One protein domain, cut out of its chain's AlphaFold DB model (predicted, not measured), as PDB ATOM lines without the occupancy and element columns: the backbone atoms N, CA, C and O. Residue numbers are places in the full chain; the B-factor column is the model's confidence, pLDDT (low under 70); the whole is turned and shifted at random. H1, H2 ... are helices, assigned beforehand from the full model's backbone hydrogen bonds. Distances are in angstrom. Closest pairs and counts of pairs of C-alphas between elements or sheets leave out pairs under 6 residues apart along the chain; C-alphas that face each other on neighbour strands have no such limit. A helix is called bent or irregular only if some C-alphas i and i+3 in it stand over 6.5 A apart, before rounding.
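What this domain is: This is residues 134 to 202 of the 254 residues of an uncharacterized protein of Vespula germanica (UniProt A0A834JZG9). Two long helices meet at their ends in a sharp corner and make an open V with unequal arms, H1 the shorter and H2, gently bent, the longer. The 69 printed residues hold these two named helices, H1 then H2, and no named strand: all helix. The whole is extended, radius of gyration of the C-alphas 19.7 A, spanning 65 by 30 by 9 A.

Where its parts are: H1, residues 134 to 160, runs 39.5 A from C-alpha 134 at (172.713, 142.645, 181.213). H2, residues 162 to 202, was assigned as one helix by its hydrogen bonds but is bent: C-alphas 170 and 173 are 6.8 A apart. Its arms are H2a, residues 162 to 170, 13.9 A, and H2b, residues 173 to 202, 46.4 A, ending at C-alpha 202 (151.712, 114.493, 174.520).

How they stand to each other: H1 and H2a only just touch, only at the corner by their tight link, with 3 pairs of C-alphas within 8 A; H1 takes part with residues 156 to 157 alone. The closest C-alphas, of Val 157 and Ala 164, are 5.6 A apart. They run opposite ways at a steep tilt of 44 degrees. H2a and H2b stand at a shallow tilt of 25 degrees. H1 and H2b are apart. Every O i to N i+4 pair is within hydrogen-bond range in H1, 3 of 5 in H2a and 18 of 26 in H2b.

The domain as a whole: The C-alphas farthest apart, of Gly 161 and Gln 202, are 65.4 A apart. The printed part has no cut. Its mean pLDDT is 72.2, with 34 residues under 70, among them 171 to 187.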
ATOM      1  N   SER A 134     174.034 142.324 181.777       69.38
ATOM      2  CA  SER A 134     172.713 142.645 181.213       69.38
ATOM      3  C   SER A 134     171.780 143.248 182.256       69.38
ATOM      4  O   SER A 134     170.990 144.125 181.921       69.38
ATOM      5  N   VAL A 135     171.886 142.819 183.517       74.75
ATOM      6  CA  VAL A 135     171.071 143.359 184.614       74.75
ATOM      7  C   VAL A 135     171.476 144.805 184.902       74.75
ATOM      8  O   VAL A 135     170.618 145.684 184.943       74.75
ATOM      9  N   VAL A 136     172.782 145.083 184.970       79.19
ATOM     10  CA  VAL A 136     173.304 146.443 185.191       79.19
ATOM     11  C   VAL A 136     172.855 147.406 184.087       79.19
ATOM     12  O   VAL A 136     172.427 148.521 184.379       79.19
ATOM     13  N   VAL A 137     172.876 146.980 182.819       80.81
ATOM     14  CA  VAL A 137     172.426 147.819 181.693       80.81
ATOM     15  C   VAL A 137     170.942 148.177 181.809       80.81
ATOM     16  O   VAL A 137     170.569 149.317 181.532       80.81
ATOM     17  N   VAL A 138     170.095 147.242 182.251       81.38
ATOM     18  CA  VAL A 138     168.659 147.500 182.444       81.38
ATOM     19  C   VAL A 138     168.425 148.480 183.595       81.38
ATOM     20  O   VAL A 138     167.619 149.399 183.445       81.38
ATOM     21  N   ILE A 139     169.160 148.346 184.703       83.12
ATOM     22  CA  ILE A 139     169.060 149.267 185.846       83.12
ATOM     23  C   ILE A 139     169.484 150.679 185.434       83.12
ATOM     24  O   ILE A 139     168.742 151.634 185.663       83.12
ATOM     25  N   VAL A 140     170.635 150.826 184.769       85.88
ATOM     26  CA  VAL A 140     171.125 152.136 184.310       85.88
ATOM     27  C   VAL A 140     170.133 152.778 183.339       85.88
ATOM     28  O   VAL A 140     169.820 153.959 183.476       85.88
ATOM     29  N   ALA A 141     169.575 152.008 182.400       85.06
ATOM     30  CA  ALA A 141     168.552 152.510 181.487       85.06
ATOM     31  C   ALA A 141     167.292 152.988 182.231       85.06
ATOM     32  O   ALA A 141     166.778 154.064 181.924       85.06
ATOM     33  N   ALA A 142     166.820 152.238 183.231       85.81
ATOM     34  CA  ALA A 142     165.665 152.627 184.036       85.81
ATOM     35  C   ALA A 142     165.922 153.927 184.816       85.81
ATOM     36  O   ALA A 142     165.088 154.833 184.788       85.81
ATOM     37  N   VAL A 143     167.094 154.062 185.445       88.69
ATOM     38  CA  VAL A 143     167.480 155.275 186.187       88.69
ATOM     39  C   VAL A 143     167.540 156.492 185.262       88.69
ATOM     40  O   VAL A 143     166.993 157.540 185.600       88.69
ATOM     41  N   VAL A 144     168.129 156.358 184.068       90.25
ATOM     42  CA  VAL A 144     168.190 157.452 183.084       90.25
ATOM     43  C   VAL A 144     166.789 157.907 182.674       90.25
ATOM     44  O   VAL A 144     166.531 159.107 182.614       90.25
ATOM     45  N   VAL A 145     165.861 156.974 182.444       89.94
ATOM     46  CA  VAL A 145     164.469 157.315 182.111       89.94
ATOM     47  C   VAL A 145     163.803 158.083 183.252       89.94
ATOM     48  O   VAL A 145     163.157 159.097 182.997       89.94
ATOM     49  N   VAL A 146     163.991 157.655 184.505       89.75
ATOM     50  CA  VAL A 146     163.431 158.354 185.676       89.75
ATOM     51  C   VAL A 146     163.982 159.776 185.779       89.75
ATOM     52  O   VAL A 146     163.202 160.714 185.929       89.75
ATOM     53  N   VAL A 147     165.296 159.961 185.629       89.06
ATOM     54  CA  VAL A 147     165.925 161.292 185.672       89.06
ATOM     55  C   VAL A 147     165.378 162.196 184.568       89.06
ATOM     56  O   VAL A 147     165.012 163.336 184.843       89.06
ATOM     57  N   VAL A 148     165.249 161.693 183.337       90.69
ATOM     58  CA  VAL A 148     164.684 162.465 182.218       90.69
ATOM     59  C   VAL A 148     163.242 162.882 182.510       90.69
ATOM     60  O   VAL A 148     162.884 164.033 182.273       90.69
ATOM     61  N   VAL A 149     162.419 161.986 183.060       87.62
ATOM     62  CA  VAL A 149     161.032 162.310 183.429       87.62
ATOM     63  C   VAL A 149     160.991 163.392 184.506       87.62
ATOM     64  O   VAL A 149     160.226 164.343 184.366       87.62
ATOM     65  N   VAL A 150     161.829 163.296 185.542       88.31
ATOM     66  CA  VAL A 150     161.900 164.311 186.604       88.31
ATOM     67  C   VAL A 150     162.319 165.665 186.037       88.31
ATOM     68  O   VAL A 150     161.654 166.657 186.313       88.31
ATOM     69  N   VAL A 151     163.353 165.713 185.190       85.31
ATOM     70  CA  VAL A 151     163.805 166.962 184.554       85.31
ATOM     71  C   VAL A 151     162.696 167.578 183.705       85.31
ATOM     72  O   VAL A 151     162.444 168.772 183.814       85.31
ATOM     73  N   VAL A 152     161.987 166.782 182.900       82.81
ATOM     74  CA  VAL A 152     160.858 167.284 182.102       82.81
ATOM     75  C   VAL A 152     159.755 167.842 183.001       82.81
ATOM     76  O   VAL A 152     159.215 168.901 182.703       82.81
ATOM     77  N   VAL A 153     159.432 167.171 184.110       81.50
ATOM     78  CA  VAL A 153     158.422 167.661 185.059       81.50
ATOM     79  C   VAL A 153     158.860 168.979 185.698       81.50
ATOM     80  O   VAL A 153     158.059 169.905 185.736       81.50
ATOM     81  N   VAL A 154     160.115 169.087 186.147       82.06
ATOM     82  CA  VAL A 154     160.655 170.317 186.751       82.06
ATOM     83  C   VAL A 154     160.620 171.471 185.752       82.06
ATOM     84  O   VAL A 154     160.064 172.518 186.063       82.06
ATOM     85  N   VAL A 155     161.112 171.254 184.528       82.00
ATOM     86  CA  VAL A 155     161.110 172.281 183.475       82.00
ATOM     87  C   VAL A 155     159.685 172.733 183.153       82.00
ATOM     88  O   VAL A 155     159.435 173.927 183.063       82.00
ATOM     89  N   VAL A 156     158.731 171.804 183.023       78.50
ATOM     90  CA  VAL A 156     157.328 172.156 182.739       78.50
ATOM     91  C   VAL A 156     156.712 172.961 183.887       78.50
ATOM     92  O   VAL A 156     156.007 173.937 183.630       78.50
ATOM     93  N   VAL A 157     156.988 172.585 185.139       78.56
ATOM     94  CA  VAL A 157     156.508 173.311 186.325       78.56
ATOM     95  C   VAL A 157     157.064 174.737 186.366       78.56
ATOM     96  O   VAL A 157     156.310 175.669 186.638       78.56
ATOM     97  N   GLU A 158     158.344 174.916 186.047       78.25
ATOM     98  CA  GLU A 158     159.004 176.223 186.058       78.25
ATOM     99  C   GLU A 158     158.515 177.132 184.916       78.25
ATOM    100  O   GLU A 158     158.345 178.334 185.105       78.25
ATOM    101  N   THR A 159     158.205 176.568 183.741       78.69
ATOM    102  CA  THR A 159     157.787 177.361 182.572       78.69
ATOM    103  C   THR A 159     156.331 177.833 182.589       78.69
ATOM    104  O   THR A 159     156.038 178.875 182.006       78.69
ATOM    105  N   ASP A 160     155.416 177.094 183.227       71.00
ATOM    106  CA  ASP A 160     153.964 177.337 183.110       71.00
ATOM    107  C   ASP A 160     153.315 177.916 184.392       71.00
ATOM    108  O   ASP A 160     152.108 178.202 184.407       71.00
ATOM    109  N   GLY A 161     154.091 178.126 185.464       74.31
ATOM    110  CA  GLY A 161     153.606 178.672 186.740       74.31
ATOM    111  C   GLY A 161     152.480 177.840 187.380       74.31
ATOM    112  O   GLY A 161     152.274 176.673 187.044       74.31
ATOM    113  N   ASP A 162     151.697 178.439 188.286       72.81
ATOM    114  CA  ASP A 162     150.641 177.761 189.074       72.81
ATOM    115  C   ASP A 162     149.605 176.974 188.237       72.81
ATOM    116  O   ASP A 162     148.950 176.050 188.733       72.81
ATOM    117  N   ASN A 163     149.468 177.282 186.942       68.94
ATOM    118  CA  ASN A 163     148.551 176.593 186.030       68.94
ATOM    119  C   ASN A 163     149.084 175.238 185.519       68.94
ATOM    120  O   ASN A 163     148.297 174.412 185.038       68.94
ATOM    121  N   ALA A 164     150.390 174.977 185.633       63.12
ATOM    122  CA  ALA A 164     151.029 173.724 185.222       63.12
ATOM    123  C   ALA A 164     150.602 172.550 186.115       63.12
ATOM    124  O   ALA A 164     150.274 171.460 185.633       63.12
ATOM    125  N   TYR A 165     150.534 172.793 187.429       65.31
ATOM    126  CA  TYR A 165     150.227 171.774 188.432       65.31
ATOM    127  C   TYR A 165     148.847 171.145 188.225       65.31
ATOM    128  O   TYR A 165     148.714 169.920 188.285       65.31
ATOM    129  N   GLN A 166     147.822 171.942 187.905       64.19
ATOM    130  CA  GLN A 166     146.488 171.397 187.629       64.19
ATOM    131  C   GLN A 166     146.470 170.501 186.387       64.19
ATOM    132  O   GLN A 166     145.785 169.473 186.380       64.19
ATOM    133  N   ARG A 167     147.236 170.837 185.341       63.12
ATOM    134  CA  ARG A 167     147.294 170.006 184.130       63.12
ATOM    135  C   ARG A 167     148.011 168.689 184.401       63.12
ATOM    136  O   ARG A 167     147.474 167.639 184.056       63.12
ATOM    137  N   ILE A 168     149.158 168.718 185.075       63.88
ATOM    138  CA  ILE A 168     149.945 167.511 185.371       63.88
ATOM    139  C   ILE A 168     149.144 166.520 186.232       63.88
ATOM    140  O   ILE A 168     149.061 165.339 185.886       63.88
ATOM    141  N   VAL A 169     148.477 166.996 187.290       64.56
ATOM    142  CA  VAL A 169     147.643 166.149 188.165       64.56
ATOM    143  C   VAL A 169     146.471 165.517 187.403       64.56
ATOM    144  O   VAL A 169     146.088 164.383 187.687       64.56
ATOM    145  N   THR A 170     145.938 166.199 186.387       70.38
ATOM    146  CA  THR A 170     144.829 165.678 185.572       70.38
ATOM    147  C   THR A 170     145.284 164.594 184.582       70.38
ATOM    148  O   THR A 170     144.545 163.640 184.335       70.38
ATOM    149  N   TYR A 171     146.500 164.688 184.029       65.44
ATOM    150  CA  TYR A 171     147.006 163.730 183.030       65.44
ATOM    151  C   TYR A 171     147.738 162.516 183.622       65.44
ATOM    152  O   TYR A 171     147.723 161.444 183.010       65.44
ATOM    153  N   ALA A 172     148.325 162.640 184.816       61.88
ATOM    154  CA  ALA A 172     149.019 161.547 185.501       61.88
ATOM    155  C   ALA A 172     148.189 160.243 185.629       61.88
ATOM    156  O   ALA A 172     148.689 159.187 185.225       61.88
ATOM    157  N   PRO A 173     146.918 160.257 186.089       65.12
ATOM    158  CA  PRO A 173     146.130 159.026 186.205       65.12
ATOM    159  C   PRO A 173     145.792 158.397 184.848       65.12
ATOM    160  O   PRO A 173     145.612 157.181 184.764       65.12
ATOM    161  N   MET A 174     145.734 159.188 183.769       66.19
ATOM    162  CA  MET A 174     145.503 158.658 182.423       66.19
ATOM    163  C   MET A 174     146.729 157.887 181.923       66.19
ATOM    164  O   MET A 174     146.589 156.768 181.430       66.19
ATOM    165  N   LEU A 175     147.930 158.445 182.107       66.25
ATOM    166  CA  LEU A 175     149.189 157.808 181.709       66.25
ATOM    167  C   LEU A 175     149.461 156.522 182.500       66.25
ATOM    168  O   LEU A 175     149.846 155.517 181.903       66.25
ATOM    169  N   ILE A 176     149.174 156.513 183.806       66.44
ATOM    170  CA  ILE A 176     149.299 155.313 184.649       66.44
ATOM    171  C   ILE A 176     148.367 154.198 184.149       66.44
ATOM    172  O   ILE A 176     148.785 153.046 184.035       66.44
ATOM    173  N   ASN A 177     147.129 154.531 183.765       65.88
ATOM    174  CA  ASN A 177     146.180 153.551 183.226       65.88
ATOM    175  C   ASN A 177     146.630 152.949 181.884       65.88
ATOM    176  O   ASN A 177     146.421 151.759 181.639       65.88
ATOM    177  N   TYR A 178     147.258 153.744 181.012       63.00
ATOM    178  CA  TYR A 178     147.823 153.235 179.758       63.00
ATOM    179  C   TYR A 178     149.052 152.355 179.998       63.00
ATOM    180  O   TYR A 178     149.146 151.280 179.405       63.00
ATOM    181  N   ALA A 179     149.948 152.761 180.901       63.34
ATOM    182  CA  ALA A 179     151.137 151.986 181.241       63.34
ATOM    183  C   ALA A 179     150.792 150.627 181.873       63.34
ATOM    184  O   ALA A 179     151.459 149.643 181.573       63.34
ATOM    185  N   PHE A 180     149.722 150.538 182.672       59.69
ATOM    186  CA  PHE A 180     149.283 149.277 183.288       59.69
ATOM    187  C   PHE A 180     148.502 148.348 182.346       59.69
ATOM    188  O   PHE A 180     148.558 147.128 182.502       59.69
ATOM    189  N   LYS A 181     147.795 148.880 181.340       61.06
ATOM    190  CA  LYS A 181     147.028 148.043 180.396       61.06
ATOM    191  C   LYS A 181     147.902 147.253 179.422       61.06
ATOM    192  O   LYS A 181     147.520 146.155 179.018       61.06
ATOM    193  N   ILE A 182     149.054 147.797 179.039       59.28
ATOM    194  CA  ILE A 182     149.956 147.185 178.051       59.28
ATOM    195  C   ILE A 182     150.560 145.851 178.546       59.28
ATOM    196  O   ILE A 182     150.438 144.857 177.826       59.28
ATOM    197  N   PRO A 183     151.146 145.753 179.758       54.97
ATOM    198  CA  PRO A 183     151.715 144.493 180.236       54.97
ATOM    199  C   PRO A 183     150.643 143.434 180.528       54.97
ATOM    200  O   PRO A 183     150.898 142.243 180.337       54.97
ATOM    201  N   GLN A 184     149.422 143.837 180.905       61.31
ATOM    202  CA  GLN A 184     148.356 142.874 181.192       61.31
ATOM    203  C   GLN A 184     147.885 142.126 179.931       61.31
ATOM    204  O   GLN A 184     147.632 140.921 179.986       61.31
ATOM    205  N   GLN A 185     147.835 142.796 178.772       65.56
ATOM    206  CA  GLN A 185     147.530 142.114 177.508       65.56
ATOM    207  C   GLN A 185     148.664 141.190 177.045       65.56
ATOM    208  O   GLN A 185     148.393 140.126 176.484       65.56
ATOM    209  N   GLN A 186     149.926 141.546 177.310       68.06
ATOM    210  CA  GLN A 186     151.063 140.691 176.957       68.06
ATOM    211  C   GLN A 186     151.114 139.402 177.788       68.06
ATOM    212  O   GLN A 186     151.357 138.332 177.224       68.06
ATOM    213  N   GLN A 187     150.814 139.463 179.092       69.81
ATOM    214  CA  GLN A 187     150.742 138.254 179.924       69.81
ATOM    215  C   GLN A 187     149.649 137.287 179.453       69.81
ATOM    216  O   GLN A 187     149.867 136.073 179.426       69.81
ATOM    217  N   GLN A 188     148.493 137.804 179.025       72.94
ATOM    218  CA  GLN A 188     147.403 136.954 178.543       72.94
ATOM    219  C   GLN A 188     147.755 136.231 177.233       72.94
ATOM    220  O   GLN A 188     147.370 135.075 177.048       72.94
ATOM    221  N   GLN A 189     148.526 136.864 176.340       73.25
ATOM    222  CA  GLN A 189     148.993 136.212 175.112       73.25
ATOM    223  C   GLN A 189     150.054 135.137 175.369       73.25
ATOM    224  O   GLN A 189     149.999 134.080 174.736       73.25
ATOM    225  N   GLN A 190     150.987 135.352 176.303       73.19
ATOM    226  CA  GLN A 190     152.003 134.337 176.611       73.19
ATOM    227  C   GLN A 190     151.390 133.065 177.204       73.19
ATOM    228  O   GLN A 190     151.753 131.964 176.787       73.19
ATOM    229  N   GLN A 191     150.404 133.182 178.100       71.50
ATOM    230  CA  GLN A 191     149.752 131.996 178.668       71.50
ATOM    231  C   GLN A 191     149.050 131.138 177.605       71.50
ATOM    232  O   GLN A 191     149.092 129.909 177.685       71.50
ATOM    233  N   GLN A 192     148.467 131.752 176.568       72.94
ATOM    234  CA  GLN A 192     147.855 130.983 175.481       72.94
ATOM    235  C   GLN A 192     148.896 130.195 174.679       72.94
ATOM    236  O   GLN A 192     148.651 129.035 174.351       72.94
ATOM    237  N   GLN A 193     150.075 130.763 174.409       70.12
ATOM    238  CA  GLN A 193     151.115 130.063 173.644       70.12
ATOM    239  C   GLN A 193     151.696 128.854 174.390       70.12
ATOM    240  O   GLN A 193     151.923 127.808 173.777       70.12
ATOM    241  N   HIS A 194     151.866 128.944 175.713       67.19
ATOM    242  CA  HIS A 194     152.320 127.802 176.513       67.19
ATOM    243  C   HIS A 194     151.311 126.649 176.514       67.19
ATOM    244  O   HIS A 194     151.710 125.482 176.486       67.19
ATOM    245  N   HIS A 195     150.012 126.955 176.471       63.97
ATOM    246  CA  HIS A 195     148.982 125.923 176.416       63.97
ATOM    247  C   HIS A 195     149.021 125.135 175.095       63.97
ATOM    248  O   HIS A 195     148.888 123.913 175.114       63.97
ATOM    249  N   TYR A 196     149.300 125.784 173.958       62.34
ATOM    250  CA  TYR A 196     149.413 125.096 172.662       62.34
ATOM    251  C   TYR A 196     150.617 124.147 172.577       62.34
ATOM    252  O   TYR A 196     150.508 123.068 171.988       62.34
ATOM    253  N   HIS A 197     151.753 124.496 173.185       63.78
ATOM    254  CA  HIS A 197     152.935 123.631 173.156       63.78
ATOM    255  C   HIS A 197     152.775 122.354 173.989       63.78
ATOM    256  O   HIS A 197     153.304 121.306 173.609       63.78
ATOM    257  N   TYR A 198     152.006 122.406 175.079       65.56
ATOM    258  CA  TYR A 198     151.802 121.249 175.949       65.56
ATOM    259  C   TYR A 198     151.056 120.103 175.237       65.56
ATOM    260  O   TYR A 198     151.461 118.943 175.325       65.56
ATOM    261  N   TYR A 199     150.029 120.417 174.438       59.53
ATOM    262  CA  TYR A 199     149.252 119.397 173.719       59.53
ATOM    263  C   TYR A 199     150.032 118.702 172.594       59.53
ATOM    264  O   TYR A 199     149.792 117.525 172.316       59.53
ATOM    265  N   HIS A 200     150.993 119.383 171.966       58.78
ATOM    266  CA  HIS A 200     151.784 118.779 170.891       58.78
ATOM    267  C   HIS A 200     152.809 117.756 171.392       58.78
ATOM    268  O   HIS A 200     153.066 116.770 170.699       58.78
ATOM    269  N   HIS A 201     153.353 117.927 172.599       58.09
ATOM    270  CA  HIS A 201     154.306 116.960 173.151       58.09
ATOM    271  C   HIS A 201     153.647 115.653 173.594       58.09
ATOM    272  O   HIS A 201     154.263 114.592 173.483       58.09
ATOM    273  N   GLN A 202     152.386 115.693 174.028       57.97
ATOM    274  CA  GLN A 202     151.712 114.493 174.520       57.97
ATOM    275  C   GLN A 202     151.358 113.496 173.402       57.97
ATOM    276  O   GLN A 202     151.258 112.300 173.655       57.97
TER     277      GLN A 202